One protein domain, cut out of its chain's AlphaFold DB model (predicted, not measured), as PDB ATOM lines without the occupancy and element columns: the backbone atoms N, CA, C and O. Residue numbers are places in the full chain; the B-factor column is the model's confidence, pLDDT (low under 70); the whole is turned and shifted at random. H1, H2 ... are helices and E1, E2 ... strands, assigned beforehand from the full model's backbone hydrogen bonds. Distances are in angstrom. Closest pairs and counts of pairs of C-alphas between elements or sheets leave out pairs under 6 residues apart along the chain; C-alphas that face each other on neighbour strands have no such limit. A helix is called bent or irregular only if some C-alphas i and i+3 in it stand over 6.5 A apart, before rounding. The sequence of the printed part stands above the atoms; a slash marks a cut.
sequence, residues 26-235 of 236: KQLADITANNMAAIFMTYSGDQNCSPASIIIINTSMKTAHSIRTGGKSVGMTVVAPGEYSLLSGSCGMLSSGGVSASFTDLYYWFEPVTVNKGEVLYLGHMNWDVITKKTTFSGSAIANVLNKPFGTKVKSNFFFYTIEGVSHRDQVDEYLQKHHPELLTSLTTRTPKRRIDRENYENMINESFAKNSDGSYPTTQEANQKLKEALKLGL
ATOM      1  N   LYS A  26      -4.024  38.417 -27.628       95.44
ATOM      2  CA  LYS A  26      -4.208  36.986 -27.361       95.44
ATOM      3  C   LYS A  26      -5.552  36.718 -26.684       95.44
ATOM      4  O   LYS A  26      -6.262  35.810 -27.094       95.44
ATOM      5  N   GLN A  27      -5.904  37.498 -25.665       95.44
ATOM      6  CA  GLN A  27      -7.185  37.361 -24.969       95.44
ATOM      7  C   GLN A  27      -8.364  37.628 -25.907       95.44
ATOM      8  O   GLN A  27      -9.341  36.885 -25.876       95.44
ATOM      9  N   LEU A  28      -8.246  38.645 -26.760       95.88
ATOM     10  CA  LEU A  28      -9.238  38.931 -27.788       95.88
ATOM     11  C   LEU A  28      -9.387  37.755 -28.765       95.88
ATOM     12  O   LEU A  28     -10.505  37.321 -29.041       95.88
ATOM     13  N   ALA A  29      -8.271  37.207 -29.249       96.06
ATOM     14  CA  ALA A  29      -8.277  36.040 -30.123       96.06
ATOM     15  C   ALA A  29      -8.914  34.818 -29.442       96.06
ATOM     16  O   ALA A  29      -9.723  34.132 -30.060       96.06
ATOM     17  N   ASP A  30      -8.616  34.575 -28.162       97.12
ATOM     18  CA  ASP A  30      -9.188  33.468 -27.393       97.12
ATOM     19  C   ASP A  30     -10.707  33.619 -27.180       97.12
ATOM     20  O   ASP A  30     -11.428  32.617 -27.187       97.12
ATOM     21  N   ILE A  31     -11.217  34.844 -27.015       96.31
ATOM     22  CA  ILE A  31     -12.664  35.105 -26.928       96.31
ATOM     23  C   ILE A  31     -13.324  34.872 -28.288       96.31
ATOM     24  O   ILE A  31     -14.273  34.095 -28.378       96.31
ATOM     25  N   THR A  32     -12.787  35.461 -29.358       96.00
ATOM     26  CA  THR A  32     -13.321  35.313 -30.724       96.00
ATOM     27  C   THR A  32     -13.271  33.861 -31.214       96.00
ATOM     28  O   THR A  32     -14.151  33.414 -31.948       96.00
ATOM     29  N   ALA A  33     -12.283  33.083 -30.764       96.38
ATOM     30  CA  ALA A  33     -12.168  31.652 -31.036       96.38
ATOM     31  C   ALA A  33     -13.052  30.768 -30.129       96.38
ATOM     32  O   ALA A  33     -12.963  29.544 -30.208       96.38
ATOM     33  N   ASN A  34     -13.908  31.348 -29.278       96.19
ATOM     34  CA  ASN A  34     -14.782  30.643 -28.331       96.19
ATOM     35  C   ASN A  34     -14.036  29.788 -27.279       96.19
ATOM     36  O   ASN A  34     -14.600  28.835 -26.729       96.19
ATOM     37  N   ASN A  35     -12.782  30.123 -26.970       96.56
ATOM     38  CA  ASN A  35     -11.995  29.454 -25.928       96.56
ATOM     39  C   ASN A  35     -12.207  30.096 -24.552       96.56
ATOM     40  O   ASN A  35     -12.226  29.400 -23.537       96.56
ATOM     41  N   MET A  36     -12.380  31.418 -24.528       97.31
ATOM     42  CA  MET A  36     -12.551  32.231 -23.323       97.31
ATOM     43  C   MET A  36     -13.823  33.082 -23.421       97.31
ATOM     44  O   MET A  36     -14.512  33.084 -24.439       97.31
ATOM     45  N   ALA A  37     -14.136  33.794 -22.346       97.69
ATOM     46  CA  ALA A  37     -15.211  34.772 -22.259       97.69
ATOM     47  C   ALA A  37     -14.708  36.044 -21.564       97.69
ATOM     48  O   ALA A  37     -13.710  36.011 -20.837       97.69
ATOM     49  N   ALA A  38     -15.402  37.160 -21.758       97.38
ATOM     50  CA  ALA A  38     -15.152  38.403 -21.041       97.38
ATOM     51  C   ALA A  38     -16.331  38.722 -20.123       97.38
ATOM     52  O   ALA A  38     -17.484  38.641 -20.533       97.38
ATOM     53  N   ILE A  39     -16.038  39.110 -18.885       97.50
ATOM     54  CA  ILE A  39     -17.034  39.578 -17.925       97.50
ATOM     55  C   ILE A  39     -16.774  41.049 -17.637       97.50
ATOM     56  O   ILE A  39     -15.670  41.424 -17.241       97.50
ATOM     57  N   PHE A  40     -17.821  41.849 -17.777       96.06
ATOM     58  CA  PHE A  40     -17.866  43.274 -17.520       96.06
ATOM     59  C   PHE A  40     -18.756  43.582 -16.321       96.06
ATOM     60  O   PHE A  40     -19.803  42.962 -16.116       96.06
ATOM     61  N   MET A  41     -18.362  44.590 -15.554       94.06
ATOM     62  CA  MET A  41     -19.179  45.166 -14.494       94.06
ATOM     63  C   MET A  41     -18.849  46.648 -14.361       94.06
ATOM     64  O   MET A  41     -17.696  47.052 -14.498       94.06
ATOM     65  N   THR A  42     -19.856  47.460 -14.073       91.38
ATOM     66  CA  THR A  42     -19.671  48.878 -13.747       91.38
ATOM     67  C   THR A  42     -19.993  49.113 -12.284       91.38
ATOM     68  O   THR A  42     -20.620  48.279 -11.627       91.38
ATOM     69  N   TYR A  43     -19.575  50.262 -11.773       84.94
ATOM     70  CA  TYR A  43     -19.651  50.563 -10.357       84.94
ATOM     71  C   TYR A  43     -19.979  52.041 -10.147       84.94
ATOM     72  O   TYR A  43     -19.335  52.893 -10.762       84.94
ATOM     73  N   SER A  44     -20.949  52.368  -9.292       68.94
ATOM     74  CA  SER A  44     -21.142  53.739  -8.815       68.94
ATOM     75  C   SER A  44     -21.100  53.742  -7.307       68.94
ATOM     76  O   SER A  44     -21.852  53.056  -6.629       68.94
ATOM     77  N   GLY A  45     -20.187  54.540  -6.772       55.81
ATOM     78  CA  GLY A  45     -20.415  55.136  -5.476       55.81
ATOM     79  C   GLY A  45     -20.670  56.604  -5.694       55.81
ATOM     80  O   GLY A  45     -19.762  57.299  -6.149       55.81
ATOM     81  N   ASP A  46     -21.810  57.102  -5.231       53.31
ATOM     82  CA  ASP A  46     -22.019  58.534  -4.976       53.31
ATOM     83  C   ASP A  46     -20.960  59.121  -4.007       53.31
ATOM     84  O   ASP A  46     -20.902  60.325  -3.773       53.31
ATOM     85  N   GLN A  47     -20.084  58.275  -3.442       55.53
ATOM     86  CA  GLN A  47     -19.112  58.582  -2.395       55.53
ATOM     87  C   GLN A  47     -17.647  58.319  -2.788       55.53
ATOM     88  O   GLN A  47     -16.932  57.615  -2.075       55.53
ATOM     89  N   ASN A  48     -17.161  58.893  -3.897       65.00
ATOM     90  CA  ASN A  48     -15.725  58.889  -4.249       65.00
ATOM     91  C   ASN A  48     -15.080  57.494  -4.262       65.00
ATOM     92  O   ASN A  48     -13.913  57.341  -3.888       65.00
ATOM     93  N   CYS A  49     -15.847  56.483  -4.672       69.50
ATOM     94  CA  CYS A  49     -15.355  55.123  -4.741       69.50
ATOM     95  C   CYS A  49     -14.469  54.936  -5.969       69.50
ATOM     96  O   CYS A  49     -14.956  54.835  -7.094       69.50
ATOM     97  N   SER A  50     -13.161  54.934  -5.754       73.75
ATOM     98  CA  SER A  50     -12.173  54.754  -6.804       73.75
ATOM     99  C   SER A  50     -10.797  54.459  -6.204       73.75
ATOM    100  O   SER A  50     -10.288  55.286  -5.444       73.75
ATOM    101  N   PRO A  51     -10.124  53.361  -6.589       69.62
ATOM    102  CA  PRO A  51     -10.588  52.276  -7.463       69.62
ATOM    103  C   PRO A  51     -11.553  51.318  -6.744       69.62
ATOM    104  O   PRO A  51     -11.508  51.204  -5.517       69.62
ATOM    105  N   ALA A  52     -12.383  50.595  -7.503       82.19
ATOM    106  CA  ALA A  52     -13.176  49.478  -6.983       82.19
ATOM    107  C   ALA A  52     -12.748  48.157  -7.632       82.19
ATOM    108  O   ALA A  52     -12.432  48.103  -8.821       82.19
ATOM    109  N   SER A  53     -12.733  47.081  -6.852       89.00
ATOM    110  CA  SER A  53     -12.422  45.731  -7.315       89.00
ATOM    111  C   SER A  53     -13.481  44.767  -6.819       89.00
ATOM    112  O   SER A  53     -13.702  44.685  -5.617       89.00
ATOM    113  N   ILE A  54     -14.053  43.970  -7.713       92.19
ATOM    114  CA  ILE A  54     -14.918  42.841  -7.374       92.19
ATOM    115  C   ILE A  54     -14.180  41.546  -7.684       92.19
ATOM    116  O   ILE A  54     -13.582  41.392  -8.746       92.19
ATOM    117  N   ILE A  55     -14.196  40.617  -6.740       95.19
ATOM    118  CA  ILE A  55     -13.669  39.271  -6.903       95.19
ATOM    119  C   ILE A  55     -14.822  38.348  -7.270       95.19
ATOM    120  O   ILE A  55     -15.803  38.248  -6.535       95.19
ATOM    121  N   ILE A  56     -14.673  37.644  -8.385       96.56
ATOM    122  CA  ILE A  56     -15.542  36.540  -8.791       96.56
ATOM    123  C   ILE A  56     -14.778  35.223  -8.681       96.56
ATOM    124  O   ILE A  56     -13.551  35.201  -8.785       96.56
ATOM    125  N   ILE A  57     -15.488  34.117  -8.492       97.25
ATOM    126  CA  ILE A  57     -14.899  32.778  -8.426       97.25
ATOM    127  C   ILE A  57     -15.634  31.823  -9.357       97.25
ATOM    128  O   ILE A  57     -16.861  31.751  -9.314       97.25
ATOM    129  N   ASN A  58     -14.887  31.063 -10.158       97.31
ATOM    130  CA  ASN A  58     -15.437  29.927 -10.889       97.31
ATOM    131  C   ASN A  58     -15.809  28.829  -9.880       97.31
ATOM    132  O   ASN A  58     -14.940  28.314  -9.166       97.31
ATOM    133  N   THR A  59     -17.090  28.480  -9.779       95.06
ATOM    134  CA  THR A  59     -17.601  27.610  -8.709       95.06
ATOM    135  C   THR A  59     -17.092  26.176  -8.830       95.06
ATOM    136  O   THR A  59     -16.904  25.521  -7.800       95.06
ATOM    137  N   SER A  60     -16.795  25.705 -10.045       95.00
ATOM    138  CA  SER A  60     -16.252  24.365 -10.295       95.00
ATOM    139  C   SER A  60     -14.733  24.316 -10.121       95.00
ATOM    140  O   SER A  60     -14.223  23.470  -9.393       95.00
ATOM    141  N   MET A  61     -14.006  25.246 -10.745       93.44
ATOM    142  CA  MET A  61     -12.536  25.245 -10.775       93.44
ATOM    143  C   MET A  61     -11.892  25.889  -9.543       93.44
ATOM    144  O   MET A  61     -10.688  25.757  -9.340       93.44
ATOM    145  N   LYS A  62     -12.672  26.614  -8.733       94.06
ATOM    146  CA  LYS A  62     -12.203  27.384  -7.567       94.06
ATOM    147  C   LYS A  62     -11.137  28.434  -7.911       94.06
ATOM    148  O   LYS A  62     -10.335  28.810  -7.060       94.06
ATOM    149  N   THR A  63     -11.146  28.940  -9.142       94.44
ATOM    150  CA  THR A  63     -10.246  30.008  -9.594       94.44
ATOM    151  C   THR A  63     -10.891  31.373  -9.387       94.44
ATOM    152  O   THR A  63     -12.029  31.602  -9.802       94.44
ATOM    153  N   ALA A  64     -10.170  32.284  -8.735       95.12
ATOM    154  CA  ALA A  64     -10.632  33.642  -8.476       95.12
ATOM    155  C   ALA A  64     -10.128  34.617  -9.546       95.12
ATOM    156  O   ALA A  64      -8.973  34.551  -9.967       95.12
ATOM    157  N   HIS A  65     -10.987  35.549  -9.946       95.31
ATOM    158  CA  HIS A  65     -10.680  36.612 -10.898       95.31
ATOM    159  C   HIS A  65     -11.103  37.958 -10.311       95.31
ATOM    160  O   HIS A  65     -12.047  38.037  -9.529       95.31
ATOM    161  N   SER A  66     -10.394  39.021 -10.680       93.75
ATOM    162  CA  SER A  66     -10.654  40.380 -10.206       93.75
ATOM    163  C   SER A  66     -11.154  41.224 -11.373       93.75
ATOM    164  O   SER A  66     -10.465  41.349 -12.383       93.75
ATOM    165  N   ILE A  67     -12.347  41.793 -11.219       92.62
ATOM    166  CA  ILE A  67     -12.903  42.840 -12.072       92.62
ATOM    167  C   ILE A  67     -12.532  44.163 -11.410       92.62
ATOM    168  O   ILE A  67     -13.053  44.489 -10.343       92.62
ATOM    169  N   ARG A  68     -11.594  44.903 -12.000       87.88
ATOM    170  CA  ARG A  68     -11.104  46.175 -11.450       87.88
ATOM    171  C   ARG A  68     -11.641  47.343 -12.252       87.88
ATOM    172  O   ARG A  68     -11.750  47.238 -13.465       87.88
ATOM    173  N   THR A  69     -11.937  48.428 -11.553       79.00
ATOM    174  CA  THR A  69     -12.328  49.726 -12.100       79.00
ATOM    175  C   THR A  69     -11.401  50.796 -11.525       79.00
ATOM    176  O   THR A  69     -11.063  50.770 -10.337       79.00
ATOM    177  N   GLY A  70     -10.998  51.760 -12.348       67.44
ATOM    178  CA  GLY A  70     -10.417  53.025 -11.895       67.44
ATOM    179  C   GLY A  70     -11.413  54.165 -12.109       67.44
ATOM    180  O   GLY A  70     -11.647  54.557 -13.249       67.44
ATOM    181  N   GLY A  71     -12.025  54.705 -11.055       63.94
ATOM    182  CA  GLY A  71     -13.011  55.792 -11.167       63.94
ATOM    183  C   GLY A  71     -14.383  55.348 -11.686       63.94
ATOM    184  O   GLY A  71     -14.786  54.207 -11.484       63.94
ATOM    185  N   LYS A  72     -15.092  56.252 -12.384       61.44
ATOM    186  CA  LYS A  72     -16.359  55.981 -13.100       61.44
ATOM    187  C   LYS A  72     -16.128  55.125 -14.362       61.44
ATOM    188  O   LYS A  72     -16.520  55.526 -15.452       61.44
ATOM    189  N   SER A  73     -15.392  54.020 -14.249       74.81
ATOM    190  CA  SER A  73     -14.982  53.203 -15.394       74.81
ATOM    191  C   SER A  73     -15.582  51.807 -15.381       74.81
ATOM    192  O   SER A  73     -15.958  51.252 -14.350       74.81
ATOM    193  N   VAL A  74     -15.630  51.242 -16.583       88.75
ATOM    194  CA  VAL A  74     -15.955  49.849 -16.853       88.75
ATOM    195  C   VAL A  74     -14.837  48.957 -16.331       88.75
ATOM    196  O   VAL A  74     -13.666  49.160 -16.659       88.75
ATOM    197  N   GLY A  75     -15.203  47.963 -15.531       91.25
ATOM    198  CA  GLY A  75     -14.302  46.913 -15.095       91.25
ATOM    199  C   GLY A  75     -14.499  45.669 -15.933       91.25
ATOM    200  O   GLY A  75     -15.617  45.354 -16.339       91.25
ATOM    201  N   MET A  76     -13.408  44.954 -16.179       93.56
ATOM    202  CA  MET A  76     -13.408  43.772 -17.031       93.56
ATOM    203  C   MET A  76     -12.466  42.702 -16.485       93.56
ATOM    204  O   MET A  76     -11.438  43.005 -15.873       93.56
ATOM    205  N   THR A  77     -12.793  41.444 -16.754       95.69
ATOM    206  CA  THR A  77     -11.860  40.325 -16.639       95.69
ATOM    207  C   THR A  77     -12.133  39.278 -17.720       95.69
ATOM    208  O   THR A  77     -13.265  39.141 -18.181       95.69
ATOM    209  N   VAL A  78     -11.097  38.548 -18.138       96.38
ATOM    210  CA  VAL A  78     -11.196  37.462 -19.127       96.38
ATOM    211  C   VAL A  78     -11.096  36.131 -18.396       96.38
ATOM    212  O   VAL A  78     -10.201  35.931 -17.571       96.38
ATOM    213  N   VAL A  79     -12.033  35.233 -18.673       96.81
ATOM    214  CA  VAL A  79     -12.269  34.017 -17.892       96.81
ATOM    215  C   VAL A  79     -12.512  32.805 -18.778       96.81
ATOM    216  O   VAL A  79     -12.886  32.931 -19.942       96.81
ATOM    217  N   ALA A  80     -12.315  31.620 -18.205       97.44
ATOM    218  CA  ALA A  80     -12.814  30.399 -18.812       97.44
ATOM    219  C   ALA A  80     -14.357  30.361 -18.732       97.44
ATOM    220  O   ALA A  80     -14.940  30.959 -17.826       97.44
ATOM    221  N   PRO A  81     -15.038  29.638 -19.631       97.62
ATOM    222  CA  PRO A  81     -16.466  29.370 -19.496       97.62
ATOM    223  C   PRO A  81     -16.761  28.589 -18.212       97.62
ATOM    224  O   PRO A  81     -15.956  27.768 -17.767       97.62
ATOM    225  N   GLY A  82     -17.938  28.801 -17.634       97.94
ATOM    226  CA  GLY A  82     -18.346  28.115 -16.412       97.94
ATOM    227  C   GLY A  82     -19.333  28.923 -15.591       97.94
ATOM    228  O   GLY A  82     -19.901  29.903 -16.057       97.94
ATOM    229  N   GLU A  83     -19.547  28.504 -14.353       98.31
ATOM    230  CA  GLU A  83     -20.424  29.197 -13.421       98.31
ATOM    231  C   GLU A  83     -19.599  30.062 -12.460       98.31
ATOM    232  O   GLU A  83     -18.606  29.600 -11.894       98.31
ATOM    233  N   TYR A  84     -20.001  31.320 -12.287       98.25
ATOM    234  CA  TYR A  84     -19.270  32.324 -11.520       98.25
ATOM    235  C   TYR A  84     -20.114  32.901 -10.389       98.25
ATOM    236  O   TYR A  84     -21.230  33.360 -10.610       98.25
ATOM    237  N   SER A  85     -19.547  32.955  -9.185       97.38
ATOM    238  CA  SER A  85     -20.140  33.653  -8.038       97.38
ATOM    239  C   SER A  85     -19.362  34.920  -7.716       97.38
ATOM    240  O   SER A  85     -18.132  34.922  -7.759       97.38
ATOM    241  N   LEU A  86     -20.066  35.975  -7.313       96.25
ATOM    242  CA  LEU A  86     -19.453  37.140  -6.676       96.25
ATOM    243  C   LEU A  86     -18.976  36.727  -5.283       96.25
ATOM    244  O   LEU A  86     -19.760  36.202  -4.505       96.25
ATOM    245  N   LEU A  87     -17.700  36.922  -4.966       93.88
ATOM    246  CA  LEU A  87     -17.112  36.485  -3.698       93.88
ATOM    247  C   LEU A  87     -17.015  37.640  -2.703       93.88
ATOM    248  O   LEU A  87     -17.520  37.562  -1.582       93.88
ATOM    249  N   SER A  88     -16.345  38.706  -3.120       92.69
ATOM    250  CA  SER A  88     -16.052  39.874  -2.299       92.69
ATOM    251  C   SER A  88     -15.675  41.051  -3.187       92.69
ATOM    252  O   SER A  88     -15.609  40.933  -4.408       92.69
ATOM    253  N   GLY A  89     -15.391  42.192  -2.584       89.25
ATOM    254  CA  GLY A  89     -14.798  43.308  -3.282       89.25
ATOM    255  C   GLY A  89     -14.260  44.361  -2.334       89.25
ATOM    256  O   GLY A  89     -14.319  44.224  -1.113       89.25
ATOM    257  N   SER A  90     -13.711  45.412  -2.908       85.75
ATOM    258  CA  SER A  90     -13.230  46.564  -2.172       85.75
ATOM    259  C   SER A  90     -13.386  47.825  -2.996       85.75
ATOM    260  O   SER A  90     -13.498  47.795  -4.220       85.75
ATOM    261  N   CYS A  91     -13.386  48.941  -2.293       81.69
ATOM    262  CA  CYS A  91     -13.543  50.270  -2.832       81.69
ATOM    263  C   CYS A  91     -12.648  51.221  -2.046       81.69
ATOM    264  O   CYS A  91     -12.750  51.288  -0.821       81.69
ATOM    265  N   GLY A  92     -11.771  51.955  -2.727       75.81
ATOM    266  CA  GLY A  92     -11.018  53.045  -2.109       75.81
ATOM    267  C   GLY A  92     -11.870  54.309  -2.022       75.81
ATOM    268  O   GLY A  92     -12.375  54.757  -3.045       75.81
ATOM    269  N   MET A  93     -12.022  54.906  -0.833       70.31
ATOM    270  CA  MET A  93     -12.633  56.232  -0.688       70.31
ATOM    271  C   MET A  93     -11.545  57.308  -0.639       70.31
ATOM    272  O   MET A  93     -10.783  57.404   0.326       70.31
ATOM    273  N   LEU A  94     -11.470  58.141  -1.683       60.59
ATOM    274  CA  LEU A  94     -10.425  59.170  -1.802       60.59
ATOM    275  C   LEU A  94     -10.652  60.391  -0.890       60.59
ATOM    276  O   LEU A  94      -9.694  61.058  -0.514       60.59
ATOM    277  N   SER A  95     -11.895  60.691  -0.498       55.00
ATOM    278  CA  SER A  95     -12.237  61.939   0.209       55.00
ATOM    279  C   SER A  95     -12.147  61.893   1.737       55.00
ATOM    280  O   SER A  95     -12.356  62.913   2.385       55.00
ATOM    281  N   SER A  96     -11.869  60.735   2.334       52.22
ATOM    282  CA  SER A  96     -11.965  60.517   3.789       52.22
ATOM    283  C   SER A  96     -10.698  59.888   4.383       52.22
ATOM    284  O   SER A  96     -10.768  59.068   5.292       52.22
ATOM    285  N   GLY A  97      -9.520  60.273   3.879       51.81
ATOM    286  CA  GLY A  97      -8.236  59.854   4.458       51.81
ATOM    287  C   GLY A  97      -7.817  58.417   4.128       51.81
ATOM    288  O   GLY A  97      -7.067  57.819   4.893       51.81
ATOM    289  N   GLY A  98      -8.285  57.859   3.005       53.47
ATOM    290  CA  GLY A  98      -7.851  56.544   2.515       53.47
ATOM    291  C   GLY A  98      -8.577  55.347   3.133       53.47
ATOM    292  O   GLY A  98      -8.048  54.237   3.112       53.47
ATOM    293  N   VAL A  99      -9.779  55.541   3.683       54.19
ATOM    294  CA  VAL A  99     -10.597  54.425   4.174       54.19
ATOM    295  C   VAL A  99     -11.068  53.581   2.988       54.19
ATOM    296  O   VAL A  99     -11.679  54.094   2.051       54.19
ATOM    297  N   SER A 100     -10.787  52.280   3.020       65.38
ATOM    298  CA  SER A 100     -11.355  51.326   2.072       65.38
ATOM    299  C   SER A 100     -12.669  50.765   2.611       65.38
ATOM    300  O   SER A 100     -12.747  50.295   3.747       65.38
ATOM    301  N   ALA A 101     -13.719  50.803   1.794       71.06
ATOM    302  CA  ALA A 101     -14.906  49.999   2.030       71.06
ATOM    303  C   ALA A 101     -14.638  48.590   1.488       71.06
ATOM    304  O   ALA A 101     -14.186  48.430   0.354       71.06
ATOM    305  N   SER A 102     -14.897  47.573   2.304       79.88
ATOM    306  CA  SER A 102     -14.792  46.171   1.900       79.88
ATOM    307  C   SER A 102     -16.189  45.608   1.693       79.88
ATOM    308  O   SER A 102     -17.017  45.656   2.600       79.88
ATOM    309  N   PHE A 103     -16.433  45.035   0.519       83.56
ATOM    310  CA  PHE A 103     -17.642  44.276   0.222       83.56
ATOM    311  C   PHE A 103     -17.384  42.835   0.616       83.56
ATOM    312  O   PHE A 103     -16.785  42.061  -0.132       83.56
ATOM    313  N   THR A 104     -17.748  42.484   1.842       81.62
ATOM    314  CA  THR A 104     -17.574  41.118   2.321       81.62
ATOM    315  C   THR A 104     -18.791  40.275   1.980       81.62
ATOM    316  O   THR A 104     -19.914  40.767   1.876       81.62
ATOM    317  N   ASP A 105     -18.531  38.984   1.797       85.88
ATOM    318  CA  ASP A 105     -19.551  37.949   1.723       85.88
ATOM    319  C   ASP A 105     -20.594  38.122   0.597       85.88
ATOM    320  O   ASP A 105     -21.719  37.641   0.729       85.88
ATOM    321  N   LEU A 106     -20.225  38.746  -0.536       91.81
ATOM    322  CA  LEU A 106     -21.107  38.940  -1.705       91.81
ATOM    323  C   LEU A 106     -21.719  37.634  -2.224       91.81
ATOM    324  O   LEU A 106     -22.786  37.644  -2.835       91.81
ATOM    325  N   TYR A 107     -21.086  36.502  -1.931       92.56
ATOM    326  CA  TYR A 107     -21.579  35.193  -2.334       92.56
ATOM    327  C   TYR A 107     -22.901  34.801  -1.659       92.56
ATOM    328  O   TYR A 107     -23.618  33.958  -2.197       92.56
ATOM    329  N   TYR A 108     -23.242  35.393  -0.505       91.56
ATOM    330  CA  TYR A 108     -24.561  35.201   0.107       91.56
ATOM    331  C   TYR A 108     -25.649  36.036  -0.569       91.56
ATOM    332  O   TYR A 108     -26.833  35.741  -0.441       91.56
ATOM    333  N   TRP A 109     -25.261  37.094  -1.277       93.81
ATOM    334  CA  TRP A 109     -26.193  38.093  -1.788       93.81
ATOM    335  C   TRP A 109     -26.759  37.739  -3.150       93.81
ATOM    336  O   TRP A 109     -27.889  38.120  -3.448       93.81
ATOM    337  N   PHE A 110     -25.996  37.020  -3.970       95.81
ATOM    338  CA  PHE A 110     -26.331  36.791  -5.369       95.81
ATOM    339  C   PHE A 110     -26.223  35.313  -5.749       95.81
ATOM    340  O   PHE A 110     -25.408  34.554  -5.220       95.81
ATOM    341  N   GLU A 111     -27.086  34.883  -6.660       96.50
ATOM    342  CA  GLU A 111     -26.973  33.593  -7.329       96.50
ATOM    343  C   GLU A 111     -25.771  33.594  -8.289       96.50
ATOM    344  O   GLU A 111     -25.430  34.646  -8.840       96.50
ATOM    345  N   PRO A 112     -25.105  32.442  -8.489       97.44
ATOM    346  CA  PRO A 112     -24.087  32.319  -9.517       97.44
ATOM    347  C   PRO A 112     -24.649  32.618 -10.910       97.44
ATOM    348  O   PRO A 112     -25.838  32.451 -11.178       97.44
ATOM    349  N   VAL A 113     -23.765  33.022 -11.815       98.06
ATOM    350  CA  VAL A 113     -24.081  33.308 -13.211       98.06
ATOM    351  C   VAL A 113     -23.309  32.360 -14.121       98.06
ATOM    352  O   VAL A 113     -22.100  32.184 -13.975       98.06
ATOM    353  N   THR A 114     -23.999  31.729 -15.066       98.31
ATOM    354  CA  THR A 114     -23.351  30.931 -16.112       98.31
ATOM    355  C   THR A 114     -22.712  31.854 -17.140       98.31
ATOM    356  O   THR A 114     -23.315  32.857 -17.515       98.31
ATOM    357  N   VAL A 115     -21.519  31.498 -17.601       98.25
ATOM    358  CA  VAL A 115     -20.739  32.205 -18.616       98.25
ATOM    359  C   VAL A 115     -20.412  31.228 -19.734       98.25
ATOM    360  O   VAL A 115     -19.772  30.195 -19.509       98.25
ATOM    361  N   ASN A 116     -20.876  31.544 -20.937       97.88
ATOM    362  CA  ASN A 116     -20.729  30.696 -22.111       97.88
ATOM    363  C   ASN A 116     -19.404  30.958 -22.838       97.88
ATOM    364  O   ASN A 116     -18.760  31.991 -22.672       97.88
ATOM    365  N   LYS A 117     -18.996  30.005 -23.677       96.81
ATOM    366  CA  LYS A 117     -17.842  30.154 -24.577       96.81
ATOM    367  C   LYS A 117     -18.035  31.339 -25.523       96.81
ATOM    368  O   LYS A 117     -19.105  31.454 -26.111       96.81
ATOM    369  N   GLY A 118     -17.010  32.184 -25.657       96.25
ATOM    370  CA  GLY A 118     -17.033  33.375 -26.513       96.25
ATOM    371  C   GLY A 118     -17.961  34.489 -26.030       96.25
ATOM    372  O   GLY A 118     -18.157  35.476 -26.734       96.25
ATOM    373  N   GLU A 119     -18.559  34.345 -24.844       97.31
ATOM    374  CA  GLU A 119     -19.523  35.314 -24.346       97.31
ATOM    375  C   GLU A 119     -18.826  36.599 -23.895       97.31
ATOM    376  O   GLU A 119     -17.801  36.578 -23.209       97.31
ATOM    377  N   VAL A 120     -19.427  37.729 -24.253       98.06
ATOM    378  CA  VAL A 120     -19.083  39.048 -23.730       98.06
ATOM    379  C   VAL A 120     -20.231  39.417 -22.800       98.06
ATOM    380  O   VAL A 120     -21.314  39.795 -23.237       98.06
ATOM    381  N   LEU A 121     -20.043  39.192 -21.506       98.25
ATOM    382  CA  LEU A 121     -21.110  39.269 -20.520       98.25
ATOM    383  C   LEU A 121     -20.986  40.529 -19.672       98.25
ATOM    384  O   LEU A 121     -20.005  40.706 -18.962       98.25
ATOM    385  N   TYR A 122     -22.028  41.348 -19.642       97.81
ATOM    386  CA  TYR A 122     -22.202  42.407 -18.658       97.81
ATOM    387  C   TYR A 122     -23.064  41.928 -17.485       97.81
ATOM    388  O   TYR A 122     -24.232  41.566 -17.658       97.81
ATOM    389  N   LEU A 123     -22.495  41.939 -16.276       97.19
ATOM    390  CA  LEU A 123     -23.210  41.561 -15.050       97.19
ATOM    391  C   LEU A 123     -24.161  42.652 -14.555       97.19
ATOM    392  O   LEU A 123     -25.063  42.371 -13.766       97.19
ATOM    393  N   GLY A 124     -23.970  43.885 -15.012       95.38
ATOM    394  CA  GLY A 124     -24.694  45.047 -14.530       95.38
ATOM    395  C   GLY A 124     -23.816  45.999 -13.730       95.38
ATOM    396  O   GLY A 124     -22.583  45.904 -13.674       95.38
ATOM    397  N   HIS A 125     -24.502  46.931 -13.100       92.62
ATOM    398  CA  HIS A 125     -23.936  48.000 -12.321       92.62
ATOM    399  C   HIS A 125     -24.103  47.720 -10.832       92.62
ATOM    400  O   HIS A 125     -25.230  47.602 -10.354       92.62
ATOM    401  N   MET A 126     -22.996  47.591 -10.098       90.50
ATOM    402  CA  MET A 126     -23.049  47.369  -8.656       90.50
ATOM    403  C   MET A 126     -23.287  48.681  -7.912       90.50
ATOM    404  O   MET A 126     -22.500  49.619  -8.029       90.50
ATOM    405  N   ASN A 127     -24.327  48.665  -7.087       87.88
ATOM    406  CA  ASN A 127     -24.711  49.720  -6.165       87.88
ATOM    407  C   ASN A 127     -24.721  49.170  -4.735       87.88
ATOM    408  O   ASN A 127     -24.942  47.973  -4.504       87.88
ATOM    409  N   TRP A 128     -24.540  50.049  -3.754       86.00
ATOM    410  CA  TRP A 128     -24.768  49.717  -2.354       86.00
ATOM    411  C   TRP A 128     -25.459  50.858  -1.632       86.00
ATOM    412  O   TRP A 128     -25.205  52.031  -1.887       86.00
ATOM    413  N   ASP A 129     -26.308  50.484  -0.688       86.12
ATOM    414  CA  ASP A 129     -26.961  51.398   0.231       86.12
ATOM    415  C   ASP A 129     -26.510  51.098   1.667       86.12
ATOM    416  O   ASP A 129     -25.931  50.047   1.960       86.12
ATOM    417  N   VAL A 130     -26.758  52.036   2.574       84.56
ATOM    418  CA  VAL A 130     -26.457  51.918   3.995       84.56
ATOM    419  C   VAL A 130     -27.757  51.871   4.786       84.56
ATOM    420  O   VAL A 130     -28.512  52.836   4.867       84.56
ATOM    421  N   ILE A 131     -27.981  50.756   5.469       85.81
ATOM    422  CA  ILE A 131     -29.015  50.631   6.489       85.81
ATOM    423  C   ILE A 131     -28.408  51.090   7.813       85.81
ATOM    424  O   ILE A 131     -27.548  50.423   8.390       85.81
ATOM    425  N   THR A 132     -28.859  52.236   8.320       85.62
ATOM    426  CA  THR A 132     -28.450  52.732   9.638       85.62
ATOM    427  C   THR A 132     -29.435  52.273  10.710       85.62
ATOM    428  O   THR A 132     -30.590  52.702  10.728       85.62
ATOM    429  N   LYS A 133     -28.973  51.467  11.671       80.06
ATOM    430  CA  LYS A 133     -29.753  51.102  12.865       80.06
ATOM    431  C   LYS A 133     -29.157  51.749  14.113       80.06
ATOM    432  O   LYS A 133     -27.941  51.867  14.271       80.06
ATOM    433  N   LYS A 134     -30.034  52.193  15.018       76.12
ATOM    434  CA  LYS A 134     -29.642  52.643  16.359       76.12
ATOM    435  C   LYS A 134     -29.531  51.408  17.242       76.12
ATOM    436  O   LYS A 134     -30.550  50.866  17.657       76.12
ATOM    437  N   THR A 135     -28.313  50.979  17.523       66.19
ATOM    438  CA  THR A 135     -28.043  49.839  18.397       66.19
ATOM    439  C   THR A 135     -27.754  50.356  19.807       66.19
ATOM    440  O   THR A 135     -27.098  51.385  20.011       66.19
ATOM    441  N   THR A 136     -28.335  49.691  20.806       63.62
ATOM    442  CA  THR A 136     -28.070  49.985  22.219       63.62
ATOM    443  C   THR A 136     -27.096  48.929  22.708       63.62
ATOM    444  O   THR A 136     -27.456  47.762  22.780       63.62
ATOM    445  N   PHE A 137     -25.862  49.329  23.004       59.91
ATOM    446  CA  PHE A 137     -24.840  48.413  23.501       59.91
ATOM    447  C   PHE A 137     -24.754  48.496  25.022       59.91
ATOM    448  O   PHE A 137     -24.607  49.585  25.580       59.91
ATOM    449  N   SER A 138     -24.803  47.346  25.692       46.59
ATOM    450  CA  SER A 138     -24.402  47.209  27.090       46.59
ATOM    451  C   SER A 138     -23.005  46.584  27.147       46.59
ATOM    452  O   SER A 138     -22.877  45.379  26.972       46.59
ATOM    453  N   GLY A 139     -21.960  47.387  27.387       45.12
ATOM    454  CA  GLY A 139     -20.651  46.872  27.830       45.12
ATOM    455  C   GLY A 139     -19.418  47.235  26.985       45.12
ATOM    456  O   GLY A 139     -19.289  46.830  25.835       45.12
ATOM    457  N   SER A 140     -18.527  48.011  27.620       41.78
ATOM    458  CA  SER A 140     -17.041  48.083  27.603       41.78
ATOM    459  C   SER A 140     -16.158  47.846  26.358       41.78
ATOM    460  O   SER A 140     -14.955  48.082  26.464       41.78
ATOM    461  N   ALA A 141     -16.646  47.474  25.175       41.75
ATOM    462  CA  ALA A 141     -15.762  47.074  24.064       41.75
ATOM    463  C   ALA A 141     -15.183  48.214  23.189       41.75
ATOM    464  O   ALA A 141     -14.792  47.966  22.051       41.75
ATOM    465  N   ILE A 142     -15.078  49.452  23.695       44.19
ATOM    466  CA  ILE A 142     -14.204  50.484  23.103       44.19
ATOM    467  C   ILE A 142     -13.511  51.260  24.232       44.19
ATOM    468  O   ILE A 142     -14.011  52.269  24.727       44.19
ATOM    469  N   ALA A 143     -12.302  50.823  24.586       38.16
ATOM    470  CA  ALA A 143     -11.384  51.503  25.504       38.16
ATOM    471  C   ALA A 143     -10.827  52.851  24.975       38.16
ATOM    472  O   ALA A 143      -9.907  53.405  25.558       38.16
ATOM    473  N   ASN A 144     -11.417  53.422  23.918       41.91
ATOM    474  CA  ASN A 144     -11.173  54.799  23.461       41.91
ATOM    475  C   ASN A 144     -12.360  55.747  23.736       41.91
ATOM    476  O   ASN A 144     -12.413  56.856  23.209       41.91
ATOM    477  N   VAL A 145     -13.313  55.339  24.581       41.19
ATOM    478  CA  VAL A 145     -14.447  56.165  25.037       41.19
ATOM    479  C   VAL A 145     -14.259  56.558  26.507       41.19
ATOM    480  O   VAL A 145     -15.152  56.417  27.329       41.19
ATOM    481  N   LEU A 146     -13.090  57.089  26.866       38.19
ATOM    482  CA  LEU A 146     -12.852  57.642  28.210       38.19
ATOM    483  C   LEU A 146     -13.528  59.010  28.444       38.19
ATOM    484  O   LEU A 146     -13.181  59.702  29.389       38.19
ATOM    485  N   ASN A 147     -14.499  59.419  27.614       42.25
ATOM    486  CA  ASN A 147     -15.165  60.724  27.746       42.25
ATOM    487  C   ASN A 147     -16.644  60.766  27.308       42.25
ATOM    488  O   ASN A 147     -17.160  61.850  27.034       42.25
ATOM    489  N   LYS A 148     -17.362  59.633  27.215       37.16
ATOM    490  CA  LYS A 148     -18.818  59.680  26.964       37.16
ATOM    491  C   LYS A 148     -19.616  58.927  28.030       37.16
ATOM    492  O   LYS A 148     -19.255  57.799  28.358       37.16
ATOM    493  N   PRO A 149     -20.688  59.539  28.570       37.81
ATOM    494  CA  PRO A 149     -21.505  58.940  29.615       37.81
ATOM    495  C   PRO A 149     -22.136  57.629  29.133       37.81
ATOM    496  O   PRO A 149     -22.570  57.512  27.984       37.81
ATOM    497  N   PHE A 150     -22.177  56.648  30.038       41.78
ATOM    498  CA  PHE A 150     -22.858  55.366  29.877       41.78
ATOM    499  C   PHE A 150     -24.273  55.582  29.305       41.78
ATOM    500  O   PHE A 150     -25.103  56.230  29.936       41.78
ATOM    501  N   GLY A 151     -24.539  55.062  28.098       43.28
ATOM    502  CA  GLY A 151     -25.859  55.138  27.448       43.28
ATOM    503  C   GLY A 151     -25.905  55.733  26.033       43.28
ATOM    504  O   GLY A 151     -26.993  55.910  25.484       43.28
ATOM    505  N   THR A 152     -24.774  56.046  25.394       45.53
ATOM    506  CA  THR A 152     -24.803  56.588  24.025       45.53
ATOM    507  C   THR A 152     -25.213  55.528  23.000       45.53
ATOM    508  O   THR A 152     -24.452  54.604  22.721       45.53
ATOM    509  N   LYS A 153     -26.400  55.693  22.401       55.31
ATOM    510  CA  LYS A 153     -26.844  54.953  21.208       55.31
ATOM    511  C   LYS A 153     -25.789  55.104  20.110       55.31
ATOM    512  O   LYS A 153     -25.552  56.221  19.645       55.31
ATOM    513  N   VAL A 154     -25.166  54.006  19.697       61.88
ATOM    514  CA  VAL A 154     -24.224  54.009  18.574       61.88
ATOM    515  C   VAL A 154     -25.032  53.756  17.303       61.88
ATOM    516  O   VAL A 154     -25.967  52.955  17.287       61.88
ATOM    517  N   LYS A 155     -24.737  54.502  16.239       69.50
ATOM    518  CA  LYS A 155     -25.290  54.206  14.916       69.50
ATOM    519  C   LYS A 155     -24.423  53.118  14.292       69.50
ATOM    520  O   LYS A 155     -23.238  53.350  14.071       69.50
ATOM    521  N   SER A 156     -25.012  51.959  14.030       80.31
ATOM    522  CA  SER A 156     -24.390  50.899  13.240       80.31
ATOM    523  C   SER A 156     -24.868  51.022  11.797       80.31
ATOM    524  O   SER A 156     -26.063  51.198  11.553       80.31
ATOM    525  N   ASN A 157     -23.928  50.952  10.859       82.94
ATOM    526  CA  ASN A 157     -24.188  50.990   9.425       82.94
ATOM    527  C   ASN A 157     -23.998  49.585   8.854       82.94
ATOM    528  O   ASN A 157     -22.965  48.964   9.099       82.94
ATOM    529  N   PHE A 158     -24.978  49.114   8.091       86.31
ATOM    530  CA  PHE A 158     -24.954  47.825   7.408       86.31
ATOM    531  C   PHE A 158     -25.088  48.062   5.908       86.31
ATOM    532  O   PHE A 158     -25.935  48.848   5.487       86.31
ATOM    533  N   PHE A 159     -24.250  47.413   5.105       87.56
ATOM    534  CA  PHE A 159     -24.269  47.584   3.655       87.56
ATOM    535  C   PHE A 159     -25.299  46.658   3.011       87.56
ATOM    536  O   PHE A 159     -25.351  45.471   3.323       87.56
ATOM    537  N   PHE A 160     -26.096  47.209   2.102       90.06
ATOM    538  CA  PHE A 160     -27.072  46.483   1.301       90.06
ATOM    539  C   PHE A 160     -26.675  46.548  -0.172       90.06
ATOM    540  O   PHE A 160     -26.604  47.641  -0.729       90.06
ATOM    541  N   TYR A 161     -26.411  45.403  -0.801       91.00
ATOM    542  CA  TYR A 161     -25.878  45.357  -2.166       91.00
ATOM    543  C   TYR A 161     -26.966  45.128  -3.216       91.00
ATOM    544  O   TYR A 161     -27.889  44.330  -3.035       91.00
ATOM    545  N   THR A 162     -26.818  45.794  -4.357       92.56
ATOM    546  CA  THR A 162     -27.704  45.662  -5.520       92.56
ATOM    547  C   THR A 162     -26.896  45.650  -6.810       92.56
ATOM    548  O   THR A 162     -25.800  46.205  -6.864       92.56
ATOM    549  N   ILE A 163     -27.422  44.980  -7.837       93.94
ATOM    550  CA  ILE A 163     -26.854  45.001  -9.184       93.94
ATOM    551  C   ILE A 163     -27.982  45.308 -10.158       93.94
ATOM    552  O   ILE A 163     -29.007  44.626 -10.156       93.94
ATOM    553  N   GLU A 164     -27.793  46.335 -10.974       93.19
ATOM    554  CA  GLU A 164     -28.769  46.798 -11.957       93.19
ATOM    555  C   GLU A 164     -28.277  46.473 -13.366       93.19
ATOM    556  O   GLU A 164     -27.202  46.903 -13.763       93.19
ATOM    557  N   GLY A 165     -29.039  45.695 -14.137       89.12
ATOM    558  CA  GLY A 165     -28.574  45.209 -15.443       89.12
ATOM    559  C   GLY A 165     -28.557  46.247 -16.566       89.12
ATOM    560  O   GLY A 165     -27.786  46.108 -17.507       89.12
ATOM    561  N   VAL A 166     -29.415  47.265 -16.498       87.38
ATOM    562  CA  VAL A 166     -29.593  48.234 -17.598       87.38
ATOM    563  C   VAL A 166     -28.792  49.512 -17.363       87.38
ATOM    564  O   VAL A 166     -28.284  50.106 -18.312       87.38
ATOM    565  N   SER A 167     -28.664  49.923 -16.104       85.31
ATOM    566  CA  SER A 167     -27.921  51.117 -15.711       85.31
ATOM    567  C   SER A 167     -26.469  51.010 -16.174       85.31
ATOM    568  O   SER A 167     -25.844  49.980 -15.966       85.31
ATOM    569  N   HIS A 168     -25.924  52.073 -16.769       88.94
ATOM    570  CA  HIS A 168     -24.512  52.172 -17.172       88.94
ATOM    571  C   HIS A 168     -24.026  51.161 -18.228       88.94
ATOM    572  O   HIS A 168     -22.818  51.021 -18.438       88.94
ATOM    573  N   ARG A 169     -24.937  50.460 -18.915       92.69
ATOM    574  CA  ARG A 169     -24.577  49.586 -20.043       92.69
ATOM    575  C   ARG A 169     -23.915  50.365 -21.184       92.69
ATOM    576  O   ARG A 169     -22.967  49.866 -21.781       92.69
ATOM    577  N   ASP A 170     -24.384  51.581 -21.439       93.38
ATOM    578  CA  ASP A 170     -23.821  52.532 -22.401       93.38
ATOM    579  C   ASP A 170     -22.308  52.718 -22.226       93.38
ATOM    580  O   ASP A 170     -21.571  52.753 -23.204       93.38
ATOM    581  N   GLN A 171     -21.810  52.722 -20.988       92.44
ATOM    582  CA  GLN A 171     -20.373  52.820 -20.716       92.44
ATOM    583  C   GLN A 171     -19.596  51.603 -21.236       92.44
ATOM    584  O   GLN A 171     -18.468  51.739 -21.710       92.44
ATOM    585  N   VAL A 172     -20.185  50.406 -21.135       93.94
ATOM    586  CA  VAL A 172     -19.597  49.165 -21.665       93.94
ATOM    587  C   VAL A 172     -19.656  49.165 -23.189       93.94
ATOM    588  O   VAL A 172     -18.663  48.810 -23.821       93.94
ATOM    589  N   ASP A 173     -20.772  49.613 -23.768       95.19
ATOM    590  CA  ASP A 173     -20.923  49.767 -25.217       95.19
ATOM    591  C   ASP A 173     -19.868  50.738 -25.775       95.19
ATOM    592  O   ASP A 173     -19.145  50.386 -26.706       95.19
ATOM    593  N   GLU A 174     -19.699  51.916 -25.166       93.81
ATOM    594  CA  GLU A 174     -18.677  52.903 -25.540       93.81
ATOM    595  C   GLU A 174     -17.254  52.345 -25.399       93.81
ATOM    596  O   GLU A 174     -16.404  52.558 -26.270       93.81
ATOM    597  N   TYR A 175     -16.982  51.610 -24.313       92.50
ATOM    598  CA  TYR A 175     -15.690  50.958 -24.107       92.50
ATOM    599  C   TYR A 175     -15.390  49.956 -25.226       92.50
ATOM    600  O   TYR A 175     -14.314  50.008 -25.826       92.50
ATOM    601  N   LEU A 176     -16.338  49.067 -25.532       94.88
ATOM    602  CA  LEU A 176     -16.182  48.072 -26.590       94.88
ATOM    603  C   LEU A 176     -16.075  48.738 -27.958       94.88
ATOM    604  O   LEU A 176     -15.143  48.440 -28.689       94.88
ATOM    605  N   GLN A 177     -16.932  49.702 -28.283       96.06
ATOM    606  CA  GLN A 177     -16.869  50.420 -29.557       96.06
ATOM    607  C   GLN A 177     -15.500  51.073 -29.788       96.06
ATOM    608  O   GLN A 177     -14.996  51.087 -30.910       96.06
ATOM    609  N   LYS A 178     -14.888  51.609 -28.727       93.69
ATOM    610  CA  LYS A 178     -13.589  52.278 -28.797       93.69
ATOM    611  C   LYS A 178     -12.405  51.315 -28.870       93.69
ATOM    612  O   LYS A 178     -11.410  51.642 -29.514       93.69
ATOM    613  N   HIS A 179     -12.471  50.190 -28.163       92.31
ATOM    614  CA  HIS A 179     -11.304  49.331 -27.935       92.31
ATOM    615  C   HIS A 179     -11.389  47.964 -28.617       92.31
ATOM    616  O   HIS A 179     -10.358  47.456 -29.048       92.31
ATOM    617  N   HIS A 180     -12.589  47.395 -28.718       95.00
ATOM    618  CA  HIS A 180     -12.867  46.045 -29.218       95.00
ATOM    619  C   HIS A 180     -14.220  45.997 -29.960       95.00
ATOM    620  O   HIS A 180     -15.147  45.309 -29.511       95.00
ATOM    621  N   PRO A 181     -14.406  46.774 -31.048       96.38
ATOM    622  CA  PRO A 181     -15.700  46.896 -31.726       96.38
ATOM    623  C   PRO A 181     -16.238  45.554 -32.243       96.38
ATOM    624  O   PRO A 181     -17.450  45.359 -32.311       96.38
ATOM    625  N   GLU A 182     -15.355  44.603 -32.546       95.56
ATOM    626  CA  GLU A 182     -15.672  43.226 -32.931       95.56
ATOM    627  C   GLU A 182     -16.426  42.433 -31.851       95.56
ATOM    628  O   GLU A 182     -17.129  41.476 -32.171       95.56
ATOM    629  N   LEU A 183     -16.320  42.832 -30.582       96.50
ATOM    630  CA  LEU A 183     -16.997  42.179 -29.460       96.50
ATOM    631  C   LEU A 183     -18.377  42.779 -29.156       96.50
ATOM    632  O   LEU A 183     -19.148  42.182 -28.403       96.50
ATOM    633  N   LEU A 184     -18.717  43.935 -29.740       95.81
ATOM    634  CA  LEU A 184     -19.935  44.680 -29.405       95.81
ATOM    635  C   LEU A 184     -21.212  43.882 -29.708       95.81
ATOM    636  O   LEU A 184     -22.146  43.873 -28.910       95.81
ATOM    637  N   THR A 185     -21.246  43.157 -30.829       95.06
ATOM    638  CA  THR A 185     -22.406  42.333 -31.217       95.06
ATOM    639  C   THR A 185     -22.608  41.111 -30.325       95.06
ATOM    640  O   THR A 185     -23.696  40.539 -30.309       95.06
ATOM    641  N   SER A 186     -21.571  40.712 -29.589       94.44
ATOM    642  CA  SER A 186     -21.594  39.576 -28.666       94.44
ATOM    643  C   SER A 186     -21.920  39.994 -27.230       94.44
ATOM    644  O   SER A 186     -22.017  39.128 -26.357       94.44
ATOM    645  N   LEU A 187     -22.084  41.301 -26.969       97.44
ATOM    646  CA  LEU A 187     -22.402  41.808 -25.641       97.44
ATOM    647  C   LEU A 187     -23.813  41.388 -25.219       97.44
ATOM    648  O   LEU A 187     -24.819  41.773 -25.816       97.44
ATOM    649  N   THR A 188     -23.883  40.657 -24.115       97.56
ATOM    650  CA  THR A 188     -25.127  40.262 -23.456       97.56
ATOM    651  C   THR A 188     -25.177  40.814 -22.040       97.56
ATOM    652  O   THR A 188     -24.152  41.121 -21.435       97.56
ATOM    653  N   THR A 189     -26.379  40.940 -21.486       97.81
ATOM    654  CA  THR A 189     -26.579  41.353 -20.095       97.81
ATOM    655  C   THR A 189     -27.225  40.215 -19.323       97.81
ATOM    656  O   THR A 189     -28.292  39.732 -19.704       97.81
ATOM    657  N   ARG A 190     -26.602  39.800 -18.217       97.50
ATOM    658  CA  ARG A 190     -27.155  38.796 -17.300       97.50
ATOM    659  C   ARG A 190     -26.815  39.182 -15.872       97.50
ATOM    660  O   ARG A 190     -25.712  38.939 -15.391       97.50
ATOM    661  N   THR A 191     -27.784  39.786 -15.197       96.81
ATOM    662  CA  THR A 191     -27.617  40.219 -13.813       96.81
ATOM    663  C   THR A 191     -27.755  39.043 -12.853       96.81
ATOM    664  O   THR A 191     -28.771  38.344 -12.910       96.81
ATOM    665  N   PRO A 192     -26.778  38.822 -11.953       96.81
ATOM    666  CA  PRO A 192     -26.907  37.840 -10.885       96.81
ATOM    667  C   PRO A 192     -28.171  38.098 -10.063       96.81
ATOM    668  O   PRO A 192     -28.378  39.198  -9.542       96.81
ATOM    669  N   LYS A 193     -29.034  37.088  -9.941       96.12
ATOM    670  CA  LYS A 193     -30.282  37.221  -9.185       96.12
ATOM    671  C   LYS A 193     -29.961  37.411  -7.704       96.12
ATOM    672  O   LYS A 193     -29.223  36.626  -7.114       96.12
ATOM    673  N   ARG A 194     -30.510  38.461  -7.093       94.81
ATOM    674  CA  ARG A 194     -30.338  38.728  -5.660       94.81
ATOM    675  C   ARG A 194     -31.109  37.689  -4.839       94.81
ATOM    676  O   ARG A 194     -32.274  37.427  -5.120       94.81
ATOM    677  N   ARG A 195     -30.462  37.135  -3.815       94.81
ATOM    678  CA  ARG A 195     -31.022  36.143  -2.883       94.81
ATOM    679  C   ARG A 195     -31.726  36.781  -1.691       94.81
ATOM    680  O   ARG A 195     -32.678  36.222  -1.170       94.81
ATOM    681  N   ILE A 196     -31.242  37.949  -1.273       92.69
ATOM    682  CA  ILE A 196     -31.670  38.624  -0.048       92.69
ATOM    683  C   ILE A 196     -32.270  39.973  -0.433       92.69
ATOM    684  O   ILE A 196     -31.568  40.850  -0.935       92.69
ATOM    685  N   ASP A 197     -33.575  40.148  -0.251       94.25
ATOM    686  CA  ASP A 197     -34.191  41.468  -0.364       94.25
ATOM    687  C   ASP A 197     -33.924  42.332   0.878       94.25
ATOM    688  O   ASP A 197     -33.378  41.892   1.892       94.25
ATOM    689  N   ARG A 198     -34.273  43.614   0.766       93.88
ATOM    690  CA  ARG A 198     -33.965  44.608   1.792       93.88
ATOM    691  C   ARG A 198     -34.691  44.339   3.101       93.88
ATOM    692  O   ARG A 198     -34.077  44.467   4.155       93.88
ATOM    693  N   GLU A 199     -35.968  43.988   3.033       95.12
ATOM    694  CA  GLU A 199     -36.800  43.781   4.216       95.12
ATOM    695  C   GLU A 199     -36.291  42.585   5.020       95.12
ATOM    696  O   GLU A 199     -36.043  42.701   6.221       95.12
ATOM    697  N   ASN A 200     -36.012  41.474   4.339       94.50
ATOM    698  CA  ASN A 200     -35.431  40.291   4.958       94.50
ATOM    699  C   ASN A 200     -34.062  40.580   5.581       94.50
ATOM    700  O   ASN A 200     -33.810  40.172   6.715       94.50
ATOM    701  N   TYR A 201     -33.194  41.338   4.905       94.56
ATOM    702  CA  TYR A 201     -31.907  41.719   5.488       94.56
ATOM    703  C   TYR A 201     -32.062  42.619   6.724       94.56
ATOM    704  O   TYR A 201     -31.373  42.428   7.726       94.56
ATOM    705  N   GLU A 202     -32.989  43.579   6.693       94.44
ATOM    706  CA  GLU A 202     -33.292  44.417   7.853       94.44
ATOM    707  C   GLU A 202     -33.817  43.605   9.039       94.44
ATOM    708  O   GLU A 202     -33.418  43.875  10.176       94.44
ATOM    709  N   ASN A 203     -34.647  42.592   8.788       94.62
ATOM    710  CA  ASN A 203     -35.123  41.670   9.816       94.62
ATOM    711  C   ASN A 203     -33.974  40.847  10.408       94.62
ATOM    712  O   ASN A 203     -33.826  40.823  11.629       94.62
ATOM    713  N   MET A 204     -33.085  40.294   9.573       94.62
ATOM    714  CA  MET A 204     -31.884  39.587  10.041       94.62
ATOM    715  C   MET A 204     -31.001  40.475  10.927       94.62
ATOM    716  O   MET A 204     -30.492  40.019  11.954       94.62
ATOM    717  N   ILE A 205     -30.829  41.755  10.569       92.69
ATOM    718  CA  ILE A 205     -30.114  42.727  11.407       92.69
ATOM    719  C   ILE A 205     -30.852  42.920  12.736       92.69
ATOM    720  O   ILE A 205     -30.235  42.835  13.795       92.69
ATOM    721  N   ASN A 206     -32.162  43.168  12.713       92.62
ATOM    722  CA  ASN A 206     -32.931  43.411  13.934       92.62
ATOM    723  C   ASN A 206     -32.868  42.211  14.896       92.62
ATOM    724  O   ASN A 206     -32.633  42.402  16.087       92.62
ATOM    725  N   GLU A 207     -33.016  40.990  14.385       93.44
ATOM    726  CA  GLU A 207     -32.944  39.752  15.169       93.44
ATOM    727  C   GLU A 207     -31.547  39.509  15.743       93.44
ATOM    728  O   GLU A 207     -31.394  39.166  16.916       93.44
ATOM    729  N   SER A 208     -30.504  39.749  14.947       92.50
ATOM    730  CA  SER A 208     -29.116  39.538  15.373       92.50
ATOM    731  C   SER A 208     -28.701  40.455  16.526       92.50
ATOM    732  O   SER A 208     -27.857  40.080  17.340       92.50
ATOM    733  N   PHE A 209     -29.313  41.640  16.613       90.62
ATOM    734  CA  PHE A 209     -29.073  42.639  17.657       90.62
ATOM    735  C   PHE A 209     -30.187  42.687  18.721       90.62
ATOM    736  O   PHE A 209     -30.161  43.559  19.597       90.62
ATOM    737  N   ALA A 210     -31.158  41.768  18.675       90.56
ATOM    738  CA  ALA A 210     -32.210  41.658  19.678       90.56
ATOM    739  C   ALA A 210     -31.657  41.160  21.023       90.56
ATOM    740  O   ALA A 210     -30.606  40.518  21.087       90.56
ATOM    741  N   LYS A 211     -32.380  41.453  22.112       90.75
ATOM    742  CA  LYS A 211     -32.016  40.990  23.458       90.75
ATOM    743  C   LYS A 211     -31.983  39.461  23.529       90.75
ATOM    744  O   LYS A 211     -32.830  38.788  22.947       90.75
ATOM    745  N   ASN A 212     -31.031  38.936  24.289       88.56
ATOM    746  CA  ASN A 212     -30.975  37.535  24.679       88.56
ATOM    747  C   ASN A 212     -32.122  37.201  25.657       88.56
ATOM    748  O   ASN A 212     -32.816  38.087  26.162       88.56
ATOM    749  N   SER A 213     -32.320  35.912  25.937       92.06
ATOM    750  CA  SER A 213     -33.390  35.418  26.821       92.06
ATOM    751  C   SER A 213     -33.291  35.925  28.263       92.06
ATOM    752  O   SER A 213     -34.305  36.031  28.945       92.06
ATOM    753  N   ASP A 214     -32.091  36.281  28.717       92.38
ATOM    754  CA  ASP A 214     -31.828  36.903  30.019       92.38
ATOM    755  C   ASP A 214     -32.087  38.426  30.036       92.38
ATOM    756  O   ASP A 214     -31.880  39.093  31.049       92.38
ATOM    757  N   GLY A 215     -32.537  38.997  28.913       90.19
ATOM    758  CA  GLY A 215     -32.804  40.423  28.747       90.19
ATOM    759  C   GLY A 215     -31.569  41.285  28.457       90.19
ATOM    760  O   GLY A 215     -31.730  42.496  28.247       90.19
ATOM    761  N   SER A 216     -30.367  40.696  28.416       87.88
ATOM    762  CA  SER A 216     -29.125  41.369  28.016       87.88
ATOM    763  C   SER A 216     -29.079  41.611  26.503       87.88
ATOM    764  O   SER A 216     -29.753  40.926  25.735       87.88
ATOM    765  N   TYR A 217     -28.296  42.590  26.044       86.25
ATOM    766  CA  TYR A 217     -28.000  42.731  24.614       86.25
ATOM    767  C   TYR A 217     -26.766  41.898  24.244       86.25
ATOM    768  O   TYR A 217     -25.821  41.859  25.036       86.25
ATOM    769  N   PRO A 218     -26.727  41.280  23.047       85.75
ATOM    770  CA  PRO A 218     -25.532  40.601  22.569       85.75
ATOM    771  C   PRO A 218     -24.384  41.597  22.388       85.75
ATOM    772  O   PRO A 218     -24.584  42.774  22.068       85.75
ATOM    773  N   THR A 219     -23.158  41.108  22.542       86.56
ATOM    774  CA  THR A 219     -21.965  41.856  22.144       86.56
ATOM    775  C   THR A 219     -21.949  42.076  20.627       86.56
ATOM    776  O   THR A 219     -22.569  41.334  19.862       86.56
ATOM    777  N   THR A 220     -21.190  43.067  20.147       82.69
ATOM    778  CA  THR A 220     -21.028  43.315  18.701       82.69
ATOM    779  C   THR A 220     -20.522  42.081  17.952       82.69
ATOM    780  O   THR A 220     -20.961  41.810  16.838       82.69
ATOM    781  N   GLN A 221     -19.607  41.320  18.560       86.56
ATOM    782  CA  GLN A 221     -19.066  40.105  17.957       86.56
ATOM    783  C   GLN A 221     -20.139  39.018  17.832       86.56
ATOM    784  O   GLN A 221     -20.275  38.424  16.765       86.56
ATOM    785  N   GLU A 222     -20.927  38.790  18.885       89.69
ATOM    786  CA  GLU A 222     -22.029  37.822  18.864       89.69
ATOM    787  C   GLU A 222     -23.110  38.219  17.861       89.69
ATOM    788  O   GLU A 222     -23.560  37.377  17.088       89.69
ATOM    789  N   ALA A 223     -23.499  39.496  17.824       89.56
ATOM    790  CA  ALA A 223     -24.493  39.994  16.881       89.56
ATOM    791  C   ALA A 223     -24.019  39.854  15.424       89.56
ATOM    792  O   ALA A 223     -24.759  39.367  14.573       89.56
ATOM    793  N   ASN A 224     -22.760  40.194  15.131       87.62
ATOM    794  CA  ASN A 224     -22.188  40.006  13.795       87.62
ATOM    795  C   ASN A 224     -22.100  38.524  13.406       87.62
ATOM    796  O   ASN A 224     -22.337  38.176  12.250       87.62
ATOM    797  N   GLN A 225     -21.788  37.644  14.362       91.12
ATOM    798  CA  GLN A 225     -21.776  36.206  14.120       91.12
ATOM    799  C   GLN A 225     -23.191  35.680  13.839       91.12
ATOM    800  O   GLN A 225     -23.369  34.950  12.867       91.12
ATOM    801  N   LYS A 226     -24.199  36.091  14.623       93.12
ATOM    802  CA  LYS A 226     -25.616  35.764  14.373       93.12
ATOM    803  C   LYS A 226     -26.054  36.226  12.984       93.12
ATOM    804  O   LYS A 226     -26.619  35.430  12.241       93.12
ATOM    805  N   LEU A 227     -25.702  37.454  12.593       91.69
ATOM    806  CA  LEU A 227     -26.023  37.991  11.269       91.69
ATOM    807  C   LEU A 227     -25.373  37.165  10.155       91.69
ATOM    808  O   LEU A 227     -26.026  36.834   9.170       91.69
ATOM    809  N   LYS A 228     -24.105  36.776  10.319       90.94
ATOM    810  CA  LYS A 228     -23.405  35.921   9.353       90.94
ATOM    811  C   LYS A 228     -24.052  34.542   9.216       90.94
ATOM    812  O   LYS A 228     -24.142  34.024   8.106       90.94
ATOM    813  N   GLU A 229     -24.500  33.941  10.316       93.31
ATOM    814  CA  GLU A 229     -25.237  32.674  10.267       93.31
ATOM    815  C   GLU A 229     -26.630  32.840   9.640       93.31
ATOM    816  O   GLU A 229     -27.032  32.001   8.837       93.31
ATOM    817  N   ALA A 230     -27.332  33.946   9.903       92.56
ATOM    818  CA  ALA A 230     -28.608  34.253   9.256       92.56
ATOM    819  C   ALA A 230     -28.456  34.397   7.731       92.56
ATOM    820  O   ALA A 230     -29.225  33.802   6.977       92.56
ATOM    821  N   LEU A 231     -27.403  35.084   7.269       90.38
ATOM    822  CA  LEU A 231     -27.063  35.191   5.845       90.38
ATOM    823  C   LEU A 231     -26.809  33.820   5.198       90.38
ATOM    824  O   LEU A 231     -27.234  33.586   4.070       90.38
ATOM    825  N   LYS A 232     -26.152  32.892   5.909       89.75
ATOM    826  CA  LYS A 232     -25.953  31.509   5.435       89.75
ATOM    827  C   LYS A 232     -27.261  30.736   5.335       89.75
ATOM    828  O   LYS A 232     -27.427  29.951   4.406       89.75
ATOM    829  N   LEU A 233     -28.145  30.894   6.318       86.69
ATOM    830  CA  LEU A 233     -29.407  30.160   6.384       86.69
ATOM    831  C   LEU A 233     -30.413  30.658   5.350       86.69
ATOM    832  O   LEU A 233     -31.097  29.829   4.765       86.69
ATOM    833  N   GLY A 234     -30.426  31.961   5.050       77.69
ATOM    834  CA  GLY A 234     -31.233  32.541   3.971       77.69
ATOM    835  C   GLY A 234     -30.874  32.045   2.562       77.69
ATOM    836  O   GLY A 234     -31.522  32.434   1.598       77.69
ATOM    837  N   LEU A 235     -29.846  31.195   2.425       67.06
ATOM    838  CA  LEU A 235     -29.523  30.495   1.181       67.06
ATOM    839  C   LEU A 235     -30.280  29.173   0.977       67.06
ATOM    840  O   LEU A 235     -30.165  28.607  -0.112       67.06
TER     841      LEU A 235
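AT A GLANCE: This is residues 26 to 235 of the 236 residues of an uncharacterized protein of Robiginitomaculum sp (UniProt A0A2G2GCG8). Two strongly twisted sheets are partly face to face at one end of an elongated model, and from there the long hairpin E8 and E9 runs along the longest axis as an arm. H2 and H4 cover opposite faces of the sheet that holds this arm, H5 packs on H4, and residues 142 to 149 stick out. The printed part has 210 residues with five named helices and ten named strands, in the order H1 E1 E2 E3 E4 E5 E6 E7 E8 E9 H2 H3 E10 H4 H5; the class is mixed, helices and strands. Both sheets are branched, the first mixed, the second antiparallel. The whole is only just loose, close to compact, with a radius of gyration of the C-alphas of 20.3 A and spans of 65 by 36 by 26 A.

HOW THE PARTS SIT: E8, residues 120 to 135, has E1, residues 37 to 43, parallel on one side (N 40 to O 121, 2.7 A). On the other side are E9, residues 154 to 164, antiparallel in a hairpin (N 129 to O 160, 2.9 A), and E10, residues 187 to 189, parallel (N 122 to O 188, 2.8 A). E4, residues 75 to 79, is E1's antiparallel edge strand (N 39 to O 77, 2.9 A). In the second sheet E5, residues 82 to 93, has three antiparallel neighbours: E2, residues 49 to 58 (N 53 to O 90, 2.8 A), E6, residues 100 to 103 (N 91 to O 101, 2.8 A), and E7, residues 113 to 115 (N 84 to O 113, 2.8 A). E3, residues 64 to 69, forms a hairpin with E2 (N 54 to O 67, 2.9 A). Between the sheets, the closest C-alphas of E3 and E4, Thr 69 and Gly 75, are 4.6 A apart. H2, residues 169 to 179, is on the first sheet at a height of 9.5 A, over E8 and, with 3 C-alphas, only just over E1. H4, residues 198 to 208, is on the opposite face at a height of 8.7 A, over E9. H3, residues 181 to 186, forms a helical hairpin with H2, closest at the C-alphas of Leu 176 and Leu 184, 5.8 A. H3 is irregular, C-alphas 182 and 185 being 7.0 A apart; H1, residues 26 to 32, and H3 only graze the first sheet. H5, residues 220 to 233, touches H4 at a steep tilt of 47 degrees, opposite ways, closest at the C-alphas of Ser 208 and Ala 223, 4.9 A. In H1, H2, H4 and H5 every O i to N i+4 pair is within hydrogen-bond range; in H3 0 of 2 are, beside 2 of 3 O i to N i+3 pairs.

IN THESE COORDINATES: From first to last C-alpha E8 measures 44.4 A, E5 32.7 A, E9 31.7 A and H5 19.9 A. H1 begins at C-alpha 26 (-4.208, 36.986, -27.361), E8 ends at C-alpha 135 (-28.043, 49.839, 18.397), and H5 ends at C-alpha 233 (-29.407, 30.160, 6.384).

THE WHOLE: The farthest C-alphas, of Ala 33 and Pro 149, are 67.2 A apart. The printed part has no cut; the links E8 to E9 and H4 to H5 are long. Mean pLDDT of the printed part is 84.8; 39 residues are under 70, among them 94 to 100 and 135 to 155.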